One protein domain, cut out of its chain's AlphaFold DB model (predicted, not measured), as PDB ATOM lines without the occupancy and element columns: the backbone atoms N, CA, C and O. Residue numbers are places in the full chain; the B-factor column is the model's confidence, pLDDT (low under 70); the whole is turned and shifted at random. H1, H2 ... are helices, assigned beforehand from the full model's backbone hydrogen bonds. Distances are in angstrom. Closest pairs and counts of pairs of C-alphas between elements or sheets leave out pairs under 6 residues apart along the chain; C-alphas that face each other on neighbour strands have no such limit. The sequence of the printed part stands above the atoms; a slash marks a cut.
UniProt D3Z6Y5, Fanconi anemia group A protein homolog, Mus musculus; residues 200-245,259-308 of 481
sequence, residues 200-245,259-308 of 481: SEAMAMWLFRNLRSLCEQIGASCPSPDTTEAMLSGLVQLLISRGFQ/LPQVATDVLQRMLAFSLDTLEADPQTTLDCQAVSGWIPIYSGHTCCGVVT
ATOM      1  N   SER A 200     187.892 150.543 200.475       81.88
ATOM      2  CA  SER A 200     187.064 150.832 201.649       81.88
ATOM      3  C   SER A 200     187.832 151.561 202.760       81.88
ATOM      4  O   SER A 200     187.265 152.450 203.396       81.88
ATOM      5  N   GLU A 201     189.108 151.236 202.991       84.81
ATOM      6  CA  GLU A 201     189.862 151.757 204.139       84.81
ATOM      7  C   GLU A 201     190.284 153.214 203.927       84.81
ATOM      8  O   GLU A 201     190.016 154.067 204.779       84.81
ATOM      9  N   ALA A 202     190.853 153.554 202.764       84.62
ATOM     10  CA  ALA A 202     191.152 154.946 202.433       84.62
ATOM     11  C   ALA A 202     189.891 155.830 202.404       84.62
ATOM     12  O   ALA A 202     189.968 157.010 202.753       84.62
ATOM     13  N   MET A 203     188.722 155.280 202.046       83.69
ATOM     14  CA  MET A 203     187.450 156.005 202.130       83.69
ATOM     15  C   MET A 203     187.019 156.248 203.581       83.69
ATOM     16  O   MET A 203     186.648 157.376 203.914       83.69
ATOM     17  N   ALA A 204     187.100 155.235 204.450       85.88
ATOM     18  CA  ALA A 204     186.795 155.379 205.872       85.88
ATOM     19  C   ALA A 204     187.721 156.408 206.543       85.88
ATOM     20  O   ALA A 204     187.258 157.331 207.213       85.88
ATOM     21  N   MET A 205     189.027 156.328 206.276       86.81
ATOM     22  CA  MET A 205     190.020 157.281 206.779       86.81
ATOM     23  C   MET A 205     189.814 158.705 206.245       86.81
ATOM     24  O   MET A 205     190.017 159.670 206.985       86.81
ATOM     25  N   TRP A 206     189.398 158.865 204.984       87.38
ATOM     26  CA  TRP A 206     189.066 160.175 204.420       87.38
ATOM     27  C   TRP A 206     187.810 160.769 205.075       87.38
ATOM     28  O   TRP A 206     187.838 161.931 205.483       87.38
ATOM     29  N   LEU A 207     186.746 159.976 205.251       87.25
ATOM     30  CA  LEU A 207     185.523 160.408 205.938       87.25
ATOM     31  C   LEU A 207     185.797 160.792 207.396       87.25
ATOM     32  O   LEU A 207     185.416 161.882 207.808       87.25
ATOM     33  N   PHE A 208     186.507 159.946 208.144       88.31
ATOM     34  CA  PHE A 208     186.900 160.197 209.532       88.31
ATOM     35  C   PHE A 208     187.645 161.533 209.689       88.31
ATOM     36  O   PHE A 208     187.255 162.371 210.502       88.31
ATOM     37  N   ARG A 209     188.664 161.790 208.853       87.19
ATOM     38  CA  ARG A 209     189.428 163.054 208.874       87.19
ATOM     39  C   ARG A 209     188.554 164.277 208.587       87.19
ATOM     40  O   ARG A 209     188.687 165.293 209.264       87.19
ATOM     41  N   ASN A 210     187.658 164.183 207.603       86.19
ATOM     42  CA  ASN A 210     186.771 165.286 207.234       86.19
ATOM     43  C   ASN A 210     185.685 165.543 208.295       86.19
ATOM     44  O   ASN A 210     185.402 166.700 208.590       86.19
ATOM     45  N   LEU A 211     185.112 164.496 208.903       87.38
ATOM     46  CA  LEU A 211     184.136 164.629 209.993       87.38
ATOM     47  C   LEU A 211     184.765 165.240 211.245       87.38
ATOM     48  O   LEU A 211     184.203 166.183 211.799       87.38
ATOM     49  N   ARG A 212     185.952 164.766 211.649       86.88
ATOM     50  CA  ARG A 212     186.722 165.356 212.753       86.88
ATOM     51  C   ARG A 212     186.947 166.850 212.525       86.88
ATOM     52  O   ARG A 212     186.570 167.651 213.374       86.88
ATOM     53  N   SER A 213     187.477 167.235 211.361       83.44
ATOM     54  CA  SER A 213     187.772 168.646 211.088       83.44
ATOM     55  C   SER A 213     186.521 169.515 210.895       83.44
ATOM     56  O   SER A 213     186.554 170.714 211.168       83.44
ATOM     57  N   LEU A 214     185.384 168.931 210.506       84.25
ATOM     58  CA  LEU A 214     184.099 169.628 210.527       84.25
ATOM     59  C   LEU A 214     183.612 169.884 211.966       84.25
ATOM     60  O   LEU A 214     183.107 170.968 212.250       84.25
ATOM     61  N   CYS A 215     183.815 168.940 212.890       83.94
ATOM     62  CA  CYS A 215     183.474 169.129 214.305       83.94
ATOM     63  C   CYS A 215     184.390 170.157 214.994       83.94
ATOM     64  O   CYS A 215     183.900 170.972 215.774       83.94
ATOM     65  N   GLU A 216     185.686 170.185 214.650       83.25
ATOM     66  CA  GLU A 216     186.625 171.249 215.058       83.25
ATOM     67  C   GLU A 216     186.084 172.642 214.669       83.25
ATOM     68  O   GLU A 216     186.100 173.571 215.473       83.25
ATOM     69  N   GLN A 217     185.530 172.783 213.457       77.00
ATOM     70  CA  GLN A 217     184.984 174.050 212.945       77.00
ATOM     71  C   GLN A 217     183.638 174.447 213.571       77.00
ATOM     72  O   GLN A 217     183.391 175.638 213.751       77.00
ATOM     73  N   ILE A 218     182.790 173.486 213.956       72.12
ATOM     74  CA  ILE A 218     181.569 173.767 214.734       72.12
ATOM     75  C   ILE A 218     181.930 174.313 216.124       72.12
ATOM     76  O   ILE A 218     181.318 175.277 216.577       72.12
ATOM     77  N   GLY A 219     182.962 173.758 216.772       61.72
ATOM     78  CA  GLY A 219     183.478 174.281 218.043       61.72
ATOM     79  C   GLY A 219     184.148 175.660 217.928       61.72
ATOM     80  O   GLY A 219     184.173 176.415 218.900       61.72
ATOM     81  N   ALA A 220     184.663 176.014 216.747       58.47
ATOM     82  CA  ALA A 220     185.437 177.229 216.496       58.47
ATOM     83  C   ALA A 220     184.675 178.288 215.669       58.47
ATOM     84  O   ALA A 220     185.145 178.711 214.614       58.47
ATOM     85  N   SER A 221     183.520 178.755 216.171       56.69
ATOM     86  CA  SER A 221     182.813 179.978 215.721       56.69
ATOM     87  C   SER A 221     182.774 180.196 214.195       56.69
ATOM     88  O   SER A 221     183.179 181.247 213.689       56.69
ATOM     89  N   CYS A 222     182.304 179.192 213.453       56.81
ATOM     90  CA  CYS A 222     182.265 179.211 211.990       56.81
ATOM     91  C   CYS A 222     181.344 180.323 211.425       56.81
ATOM     92  O   CYS A 222     180.250 180.529 211.953       56.81
ATOM     93  N   PRO A 223     181.699 180.996 210.307       54.84
ATOM     94  CA  PRO A 223     180.841 181.995 209.651       54.84
ATOM     95  C   PRO A 223     179.539 181.453 209.020       54.84
ATOM     96  O   PRO A 223     178.741 182.247 208.523       54.84
ATOM     97  N   SER A 224     179.305 180.135 209.005       61.12
ATOM     98  CA  SER A 224     178.094 179.512 208.436       61.12
ATOM     99  C   SER A 224     177.635 178.267 209.227       61.12
ATOM    100  O   SER A 224     177.691 177.153 208.686       61.12
ATOM    101  N   PRO A 225     177.205 178.421 210.497       64.56
ATOM    102  CA  PRO A 225     176.929 177.301 211.406       64.56
ATOM    103  C   PRO A 225     175.853 176.346 210.865       64.56
ATOM    104  O   PRO A 225     176.078 175.136 210.814       64.56
ATOM    105  N   ASP A 226     174.751 176.890 210.338       72.06
ATOM    106  CA  ASP A 226     173.614 176.135 209.796       72.06
ATOM    107  C   ASP A 226     174.025 175.152 208.685       72.06
ATOM    108  O   ASP A 226     173.468 174.063 208.552       72.06
ATOM    109  N   THR A 227     175.022 175.521 207.868       74.69
ATOM    110  CA  THR A 227     175.503 174.665 206.771       74.69
ATOM    111  C   THR A 227     176.378 173.533 207.300       74.69
ATOM    112  O   THR A 227     176.218 172.394 206.864       74.69
ATOM    113  N   THR A 228     177.260 173.812 208.266       77.31
ATOM    114  CA  THR A 228     178.090 172.784 208.912       77.31
ATOM    115  C   THR A 228     177.258 171.792 209.724       77.31
ATOM    116  O   THR A 228     177.506 170.591 209.646       77.31
ATOM    117  N   GLU A 229     176.225 172.253 210.433       79.62
ATOM    118  CA  GLU A 229     175.325 171.380 211.194       79.62
ATOM    119  C   GLU A 229     174.464 170.508 210.265       79.62
ATOM    120  O   GLU A 229     174.387 169.292 210.453       79.62
ATOM    121  N   ALA A 230     173.897 171.085 209.197       82.00
ATOM    122  CA  ALA A 230     173.149 170.327 208.193       82.00
ATOM    123  C   ALA A 230     174.020 169.279 207.473       82.00
ATOM    124  O   ALA A 230     173.558 168.162 207.228       82.00
ATOM    125  N   MET A 231     175.284 169.611 207.171       84.12
ATOM    126  CA  MET A 231     176.272 168.668 206.632       84.12
ATOM    127  C   MET A 231     176.515 167.497 207.584       84.12
ATOM    128  O   MET A 231     176.438 166.343 207.163       84.12
ATOM    129  N   LEU A 232     176.801 167.785 208.856       84.81
ATOM    130  CA  LEU A 232     177.089 166.776 209.873       84.81
ATOM    131  C   LEU A 232     175.893 165.843 210.085       84.81
ATOM    132  O   LEU A 232     176.030 164.626 209.980       84.81
ATOM    133  N   SER A 233     174.714 166.431 210.291       85.19
ATOM    134  CA  SER A 233     173.445 165.725 210.461       85.19
ATOM    135  C   SER A 233     173.140 164.821 209.264       85.19
ATOM    136  O   SER A 233     172.943 163.618 209.428       85.19
ATOM    137  N   GLY A 234     173.201 165.348 208.036       83.62
ATOM    138  CA  GLY A 234     172.921 164.569 206.828       83.62
ATOM    139  C   GLY A 234     173.932 163.451 206.551       83.62
ATOM    140  O   GLY A 234     173.543 162.359 206.127       83.62
ATOM    141  N   LEU A 235     175.222 163.683 206.817       85.62
ATOM    142  CA  LEU A 235     176.256 162.652 206.694       85.62
ATOM    143  C   LEU A 235     176.059 161.542 207.729       85.62
ATOM    144  O   LEU A 235     176.096 160.368 207.365       85.62
ATOM    145  N   VAL A 236     175.788 161.883 208.989       87.00
ATOM    146  CA  VAL A 236     175.552 160.883 210.038       87.00
ATOM    147  C   VAL A 236     174.260 160.109 209.791       87.00
ATOM    148  O   VAL A 236     174.273 158.885 209.883       87.00
ATOM    149  N   GLN A 237     173.170 160.768 209.389       86.31
ATOM    150  CA  GLN A 237     171.931 160.082 209.010       86.31
ATOM    151  C   GLN A 237     172.161 159.080 207.872       86.31
ATOM    152  O   GLN A 237     171.623 157.972 207.922       86.31
ATOM    153  N   LEU A 238     172.991 159.413 206.874       84.38
ATOM    154  CA  LEU A 238     173.378 158.478 205.815       84.38
ATOM    155  C   LEU A 238     174.206 157.303 206.359       84.38
ATOM    156  O   LEU A 238     173.930 156.157 205.997       84.38
ATOM    157  N   LEU A 239     175.199 157.572 207.213       86.56
ATOM    158  CA  LEU A 239     176.062 156.550 207.812       86.56
ATOM    159  C   LEU A 239     175.248 155.585 208.684       86.56
ATOM    160  O   LEU A 239     175.312 154.381 208.459       86.56
ATOM    161  N   ILE A 240     174.410 156.085 209.598       86.12
ATOM    162  CA  ILE A 240     173.539 155.246 210.434       86.12
ATOM    163  C   ILE A 240     172.567 154.455 209.556       86.12
ATOM    164  O   ILE A 240     172.469 153.235 209.694       86.12
ATOM    165  N   SER A 241     171.900 155.123 208.605       83.69
ATOM    166  CA  SER A 241     170.964 154.456 207.695       83.69
ATOM    167  C   SER A 241     171.617 153.304 206.945       83.69
ATOM    168  O   SER A 241     170.933 152.322 206.689       83.69
ATOM    169  N   ARG A 242     172.894 153.410 206.552       82.75
ATOM    170  CA  ARG A 242     173.597 152.388 205.756       82.75
ATOM    171  C   ARG A 242     174.326 151.343 206.600       82.75
ATOM    172  O   ARG A 242     174.307 150.184 206.207       82.75
ATOM    173  N   GLY A 243     174.918 151.712 207.734       79.75
ATOM    174  CA  GLY A 243     175.599 150.782 208.644       79.75
ATOM    175  C   GLY A 243     174.640 149.898 209.444       79.75
ATOM    176  O   GLY A 243     174.942 148.734 209.690       79.75
ATOM    177  N   PHE A 244     173.455 150.420 209.788       80.44
ATOM    178  CA  PHE A 244     172.481 149.761 210.671       80.44
ATOM    179  C   PHE A 244     171.142 149.468 209.983       80.44
ATOM    180  O   PHE A 244     170.118 149.290 210.641       80.44
ATOM    181  N   GLN A 245     171.147 149.387 208.649       76.69
ATOM    182  CA  GLN A 245     169.987 148.963 207.867       76.69
ATOM    183  C   GLN A 245     169.669 147.497 208.206       76.69
ATOM    184  O   GLN A 245     170.367 146.586 207.762       76.69
ATOM    185  N   LEU A 259     179.662 149.590 201.586       79.25
ATOM    186  CA  LEU A 259     179.154 150.831 202.161       79.25
ATOM    187  C   LEU A 259     178.693 150.682 203.630       79.25
ATOM    188  O   LEU A 259     179.162 151.480 204.435       79.25
ATOM    189  N   PRO A 260     177.858 149.692 204.019       83.56
ATOM    190  CA  PRO A 260     177.597 149.373 205.425       83.56
ATOM    191  C   PRO A 260     178.858 149.214 206.281       83.56
ATOM    192  O   PRO A 260     178.943 149.813 207.349       83.56
ATOM    193  N   GLN A 261     179.862 148.468 205.800       84.31
ATOM    194  CA  GLN A 261     181.110 148.243 206.542       84.31
ATOM    195  C   GLN A 261     181.871 149.552 206.787       84.31
ATOM    196  O   GLN A 261     182.232 149.845 207.922       84.31
ATOM    197  N   VAL A 262     182.054 150.369 205.742       85.69
ATOM    198  CA  VAL A 262     182.697 151.689 205.863       85.69
ATOM    199  C   VAL A 262     181.890 152.629 206.757       85.69
ATOM    200  O   VAL A 262     182.472 153.393 207.519       85.69
ATOM    201  N   ALA A 263     180.559 152.577 206.697       86.56
ATOM    202  CA  ALA A 263     179.715 153.426 207.524       86.56
ATOM    203  C   ALA A 263     179.871 153.115 209.020       86.56
ATOM    204  O   ALA A 263     180.058 154.033 209.819       86.56
ATOM    205  N   THR A 264     179.857 151.831 209.386       86.81
ATOM    206  CA  THR A 264     180.080 151.387 210.766       86.81
ATOM    207  C   THR A 264     181.512 151.668 211.228       86.81
ATOM    208  O   THR A 264     181.684 152.205 212.316       86.81
ATOM    209  N   ASP A 265     182.527 151.416 210.391       88.25
ATOM    210  CA  ASP A 265     183.937 151.706 210.700       88.25
ATOM    211  C   ASP A 265     184.180 153.206 210.965       88.25
ATOM    212  O   ASP A 265     184.807 153.576 211.955       88.25
ATOM    213  N   VAL A 266     183.613 154.103 210.150       90.88
ATOM    214  CA  VAL A 266     183.716 155.559 210.372       90.88
ATOM    215  C   VAL A 266     183.067 155.979 211.693       90.88
ATOM    216  O   VAL A 266     183.667 156.747 212.448       90.88
ATOM    217  N   LEU A 267     181.868 155.472 211.997       91.06
ATOM    218  CA  LEU A 267     181.169 155.772 213.252       91.06
ATOM    219  C   LEU A 267     181.941 155.230 214.469       91.06
ATOM    220  O   LEU A 267     182.098 155.941 215.462       91.06
ATOM    221  N   GLN A 268     182.485 154.014 214.373       91.56
ATOM    222  CA  GLN A 268     183.295 153.389 215.419       91.56
ATOM    223  C   GLN A 268     184.615 154.143 215.645       91.56
ATOM    224  O   GLN A 268     184.983 154.384 216.791       91.56
ATOM    225  N   ARG A 269     185.298 154.598 214.582       92.56
ATOM    226  CA  ARG A 269     186.512 155.428 214.692       92.56
ATOM    227  C   ARG A 269     186.237 156.786 215.334       92.56
ATOM    228  O   ARG A 269     187.031 157.214 216.164       92.56
ATOM    229  N   MET A 270     185.127 157.449 214.995       92.75
ATOM    230  CA  MET A 270     184.738 158.711 215.647       92.75
ATOM    231  C   MET A 270     184.415 158.512 217.137       92.75
ATOM    232  O   MET A 270     184.790 159.347 217.961       92.75
ATOM    233  N   LEU A 271     183.775 157.396 217.501       92.31
ATOM    234  CA  LEU A 271     183.526 157.034 218.898       92.31
ATOM    235  C   LEU A 271     184.826 156.728 219.657       92.31
ATOM    236  O   LEU A 271     185.048 157.318 220.709       92.31
ATOM    237  N   ALA A 272     185.698 155.873 219.117       91.50
ATOM    238  CA  ALA A 272     186.983 155.535 219.732       91.50
ATOM    239  C   ALA A 272     187.870 156.778 219.907       91.50
ATOM    240  O   ALA A 272     188.381 157.015 220.994       91.50
ATOM    241  N   PHE A 273     187.957 157.642 218.889       90.94
ATOM    242  CA  PHE A 273     188.628 158.942 218.996       90.94
ATOM    243  C   PHE A 273     188.039 159.818 220.115       90.94
ATOM    244  O   PHE A 273     188.786 160.478 220.840       90.94
ATOM    245  N   SER A 274     186.712 159.809 220.282       90.38
ATOM    246  CA  SER A 274     186.054 160.556 221.357       90.38
ATOM    247  C   SER A 274     186.435 160.015 222.734       90.38
ATOM    248  O   SER A 274     186.802 160.796 223.604       90.38
ATOM    249  N   LEU A 275     186.398 158.693 222.927       90.19
ATOM    250  CA  LEU A 275     186.759 158.052 224.194       90.19
ATOM    251  C   LEU A 275     188.253 158.223 224.512       90.19
ATOM    252  O   LEU A 275     188.586 158.634 225.618       90.19
ATOM    253  N   ASP A 276     189.138 158.042 223.529       90.38
ATOM    254  CA  ASP A 276     190.583 158.284 223.652       90.38
ATOM    255  C   ASP A 276     190.912 159.712 224.100       90.38
ATOM    256  O   ASP A 276     191.781 159.921 224.943       90.38
ATOM    257  N   THR A 277     190.200 160.700 223.557       87.12
ATOM    258  CA  THR A 277     190.386 162.117 223.908       87.12
ATOM    259  C   THR A 277     189.817 162.452 225.292       87.12
ATOM    260  O   THR A 277     190.287 163.390 225.927       87.12
ATOM    261  N   LEU A 278     188.816 161.704 225.768       85.69
ATOM    262  CA  LEU A 278     188.229 161.854 227.108       85.69
ATOM    263  C   LEU A 278     189.030 161.120 228.197       85.69
ATOM    264  O   LEU A 278     188.937 161.485 229.367       85.69
ATOM    265  N   GLU A 279     189.787 160.087 227.821       82.00
ATOM    266  CA  GLU A 279     190.738 159.372 228.682       82.00
ATOM    267  C   GLU A 279     192.102 160.095 228.778       82.00
ATOM    268  O   GLU A 279     192.852 159.865 229.726       82.00
ATOM    269  N   ALA A 280     192.429 160.970 227.819       79.69
ATOM    270  CA  ALA A 280     193.648 161.779 227.803       79.69
ATOM    271  C   ALA A 280     193.538 163.065 228.651       79.69
ATOM    272  O   ALA A 280     192.459 163.632 228.821       79.69
ATOM    273  N   ASP A 281     194.679 163.561 229.149       63.25
ATOM    274  CA  ASP A 281     194.744 164.825 229.897       63.25
ATOM    275  C   ASP A 281     194.285 166.026 229.031       63.25
ATOM    276  O   ASP A 281     194.640 166.104 227.850       63.25
ATOM    277  N   PRO A 282     193.565 167.015 229.602       59.25
ATOM    278  CA  PRO A 282     192.846 168.069 228.867       59.25
ATOM    279  C   PRO A 282     193.725 169.151 228.194       59.25
ATOM    280  O   PRO A 282     193.258 170.254 227.903       59.25
ATOM    281  N   GLN A 283     195.001 168.868 227.920       55.41
ATOM    282  CA  GLN A 283     195.928 169.776 227.237       55.41
ATOM    283  C   GLN A 283     195.696 169.860 225.711       55.41
ATOM    284  O   GLN A 283     196.119 170.838 225.089       55.41
ATOM    285  N   THR A 284     195.031 168.884 225.083       58.66
ATOM    286  CA  THR A 284     194.762 168.846 223.629       58.66
ATOM    287  C   THR A 284     193.495 169.617 223.242       58.66
ATOM    288  O   THR A 284     192.467 169.048 222.880       58.66
ATOM    289  N   THR A 285     193.583 170.950 223.263       67.56
ATOM    290  CA  THR A 285     192.448 171.865 223.022       67.56
ATOM    291  C   THR A 285     191.687 171.639 221.710       67.56
ATOM    292  O   THR A 285     190.461 171.734 221.716       67.56
ATOM    293  N   LEU A 286     192.366 171.322 220.600       72.81
ATOM    294  CA  LEU A 286     191.718 171.071 219.299       72.81
ATOM    295  C   LEU A 286     190.920 169.758 219.283       72.81
ATOM    296  O   LEU A 286     189.795 169.719 218.791       72.81
ATOM    297  N   ASP A 287     191.467 168.690 219.861       79.69
ATOM    298  CA  ASP A 287     190.818 167.378 219.884       79.69
ATOM    299  C   ASP A 287     189.604 167.412 220.828       79.69
ATOM    300  O   ASP A 287     188.528 166.934 220.465       79.69
ATOM    301  N   CYS A 288     189.706 168.092 221.978       78.38
ATOM    302  CA  CYS A 288     188.554 168.347 222.847       78.38
ATOM    303  C   CYS A 288     187.462 169.187 222.152       78.38
ATOM    304  O   CYS A 288     186.278 168.908 222.340       78.38
ATOM    305  N   GLN A 289     187.828 170.172 221.317       81.62
ATOM    306  CA  GLN A 289     186.863 170.916 220.494       81.62
ATOM    307  C   GLN A 289     186.157 169.993 219.491       81.62
ATOM    308  O   GLN A 289     184.927 169.998 219.433       81.62
ATOM    309  N   ALA A 290     186.903 169.143 218.778       83.38
ATOM    310  CA  ALA A 290     186.339 168.148 217.866       83.38
ATOM    311  C   ALA A 290     185.324 167.227 218.567       83.38
ATOM    312  O   ALA A 290     184.225 167.008 218.061       83.38
ATOM    313  N   VAL A 291     185.658 166.731 219.762       85.12
ATOM    314  CA  VAL A 291     184.767 165.872 220.557       85.12
ATOM    315  C   VAL A 291     183.537 166.633 221.053       85.12
ATOM    316  O   VAL A 291     182.427 166.106 220.974       85.12
ATOM    317  N   SER A 292     183.689 167.896 221.470       83.56
ATOM    318  CA  SER A 292     182.552 168.745 221.859       83.56
ATOM    319  C   SER A 292     181.578 169.026 220.703       83.56
ATOM    320  O   SER A 292     180.379 169.137 220.939       83.56
ATOM    321  N   GLY A 293     182.067 169.073 219.455       82.31
ATOM    322  CA  GLY A 293     181.235 169.163 218.249       82.31
ATOM    323  C   GLY A 293     180.628 167.824 217.802       82.31
ATOM    324  O   GLY A 293     179.586 167.820 217.150       82.31
ATOM    325  N   TRP A 294     181.237 166.689 218.170       88.56
ATOM    326  CA  TRP A 294     180.754 165.349 217.811       88.56
ATOM    327  C   TRP A 294     179.685 164.807 218.774       88.56
ATOM    328  O   TRP A 294     178.691 164.238 218.331       88.56
ATOM    329  N   ILE A 295     179.828 164.996 220.091       85.69
ATOM    330  CA  ILE A 295     178.870 164.461 221.084       85.69
ATOM    331  C   ILE A 295     177.406 164.894 220.846       85.69
ATOM    332  O   ILE A 295     176.521 164.043 220.996       85.69
ATOM    333  N   PRO A 296     177.101 166.140 220.420       86.06
ATOM    334  CA  PRO A 296     175.735 166.568 220.137       86.06
ATOM    335  C   PRO A 296     174.952 165.663 219.180       86.06
ATOM    336  O   PRO A 296     173.742 165.492 219.357       86.06
ATOM    337  N   ILE A 297     175.649 165.021 218.240       83.75
ATOM    338  CA  ILE A 297     175.100 164.131 217.208       83.75
ATOM    339  C   ILE A 297     174.344 162.940 217.798       83.75
ATOM    340  O   ILE A 297     173.347 162.508 217.227       83.75
ATOM    341  N   TYR A 298     174.773 162.425 218.954       82.00
ATOM    342  CA  TYR A 298     174.102 161.302 219.617       82.00
ATOM    343  C   TYR A 298     172.714 161.664 220.167       82.00
ATOM    344  O   TYR A 298     172.027 160.810 220.719       82.00
ATOM    345  N   SER A 299     172.272 162.917 220.035       76.44
ATOM    346  CA  SER A 299     170.891 163.283 220.332       76.44
ATOM    347  C   SER A 299     169.927 162.836 219.229       76.44
ATOM    348  O   SER A 299     170.204 162.941 218.031       76.44
ATOM    349  N   GLY A 300     168.738 162.383 219.637       62.84
ATOM    350  CA  GLY A 300     167.716 161.905 218.705       62.84
ATOM    351  C   GLY A 300     167.363 162.916 217.605       62.84
ATOM    352  O   GLY A 300     167.189 162.520 216.459       62.84
ATOM    353  N   HIS A 301     167.335 164.223 217.889       65.38
ATOM    354  CA  HIS A 301     166.948 165.221 216.882       65.38
ATOM    355  C   HIS A 301     167.923 165.311 215.693       65.38
ATOM    356  O   HIS A 301     167.474 165.542 214.571       65.38
ATOM    357  N   THR A 302     169.224 165.063 215.893       60.97
ATOM    358  CA  THR A 302     170.198 165.007 214.790       60.97
ATOM    359  C   THR A 302     170.019 163.742 213.943       60.97
ATOM    360  O   THR A 302     170.228 163.772 212.732       60.97
ATOM    361  N   CYS A 303     169.587 162.629 214.544       60.00
ATOM    362  CA  CYS A 303     169.505 161.332 213.868       60.00
ATOM    363  C   CYS A 303     168.111 160.996 213.282       60.00
ATOM    364  O   CYS A 303     168.023 160.238 212.317       60.00
ATOM    365  N   CYS A 304     167.016 161.553 213.809       55.47
ATOM    366  CA  CYS A 304     165.640 161.126 213.501       55.47
ATOM    367  C   CYS A 304     165.062 161.573 212.140       55.47
ATOM    368  O   CYS A 304     163.927 161.218 211.834       55.47
ATOM    369  N   GLY A 305     165.780 162.348 211.318       60.00
ATOM    370  CA  GLY A 305     165.204 162.945 210.101       60.00
ATOM    371  C   GLY A 305     164.840 161.950 208.987       60.00
ATOM    372  O   GLY A 305     163.810 162.100 208.334       60.00
ATOM    373  N   VAL A 306     165.694 160.945 208.754       61.12
ATOM    374  CA  VAL A 306     165.576 159.988 207.625       61.12
ATOM    375  C   VAL A 306     165.777 158.526 208.066       61.12
ATOM    376  O   VAL A 306     165.489 157.593 207.316       61.12
ATOM    377  N   VAL A 307     166.262 158.302 209.289       73.44
ATOM    378  CA  VAL A 307     166.644 156.978 209.798       73.44
ATOM    379  C   VAL A 307     165.430 156.261 210.404       73.44
ATOM    380  O   VAL A 307     164.635 156.870 211.115       73.44
ATOM    381  N   THR A 308     165.285 154.953 210.167       78.19
ATOM    382  CA  THR A 308     164.225 154.157 210.817       78.19
ATOM    383  C   THR A 308     164.524 153.934 212.301       78.19
ATOM    384  O   THR A 308     165.679 153.728 212.671       78.19
TER     385      THR A 308
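What this domain is: This is residues 200 to 245 and 259 to 308 of the 481 residues of the protein "Fanconi anemia group A protein homolog" of Mus musculus (UniProt D3Z6Y5). H1 and H2 form a hairpin like a narrow V; H3 crosses near its open end, H4 crosses H1 near the closed end, and short H5 packs on H2. The printed part has 96 residues, with five named helices, H1 to H5 in order, and no named strand: all helix. It is compact, with a radius of gyration of the C-alphas of 13.1 A, spanning 38 by 28 by 23 A.

How they stand to each other: H1, residues 200 to 219, touches H2, residues 225 to 243; closest C-alphas Ile 218 and Pro 225, 6.7 A. H3, residues 259 to 279, touches H1 at a steep tilt of 47 degrees; closest C-alphas Ala 204 and Val 266, 5.5 A. H4, residues 285 to 298, touches H1 about perpendicular, 79 degrees; closest C-alphas Glu 216 and Ala 290, 4.2 A. In H1, H2 and H3 every O i to N i+4 pair is within hydrogen-bond range, in H4 7 of 10.

Where its parts are: H1 begins at C-alpha 200 (187.064, 150.832, 201.649); H3 measures 30.2 A. H5, residues 300 to 303, ends at C-alpha 303 (169.505, 161.332, 213.868).

The domain as a whole: Residues 246 to 258 are cut out, an 11.0 A gap between C-alphas 245 and 259. Residues 219 to 225, 281 to 285 and 300 to 306 are under pLDDT 70.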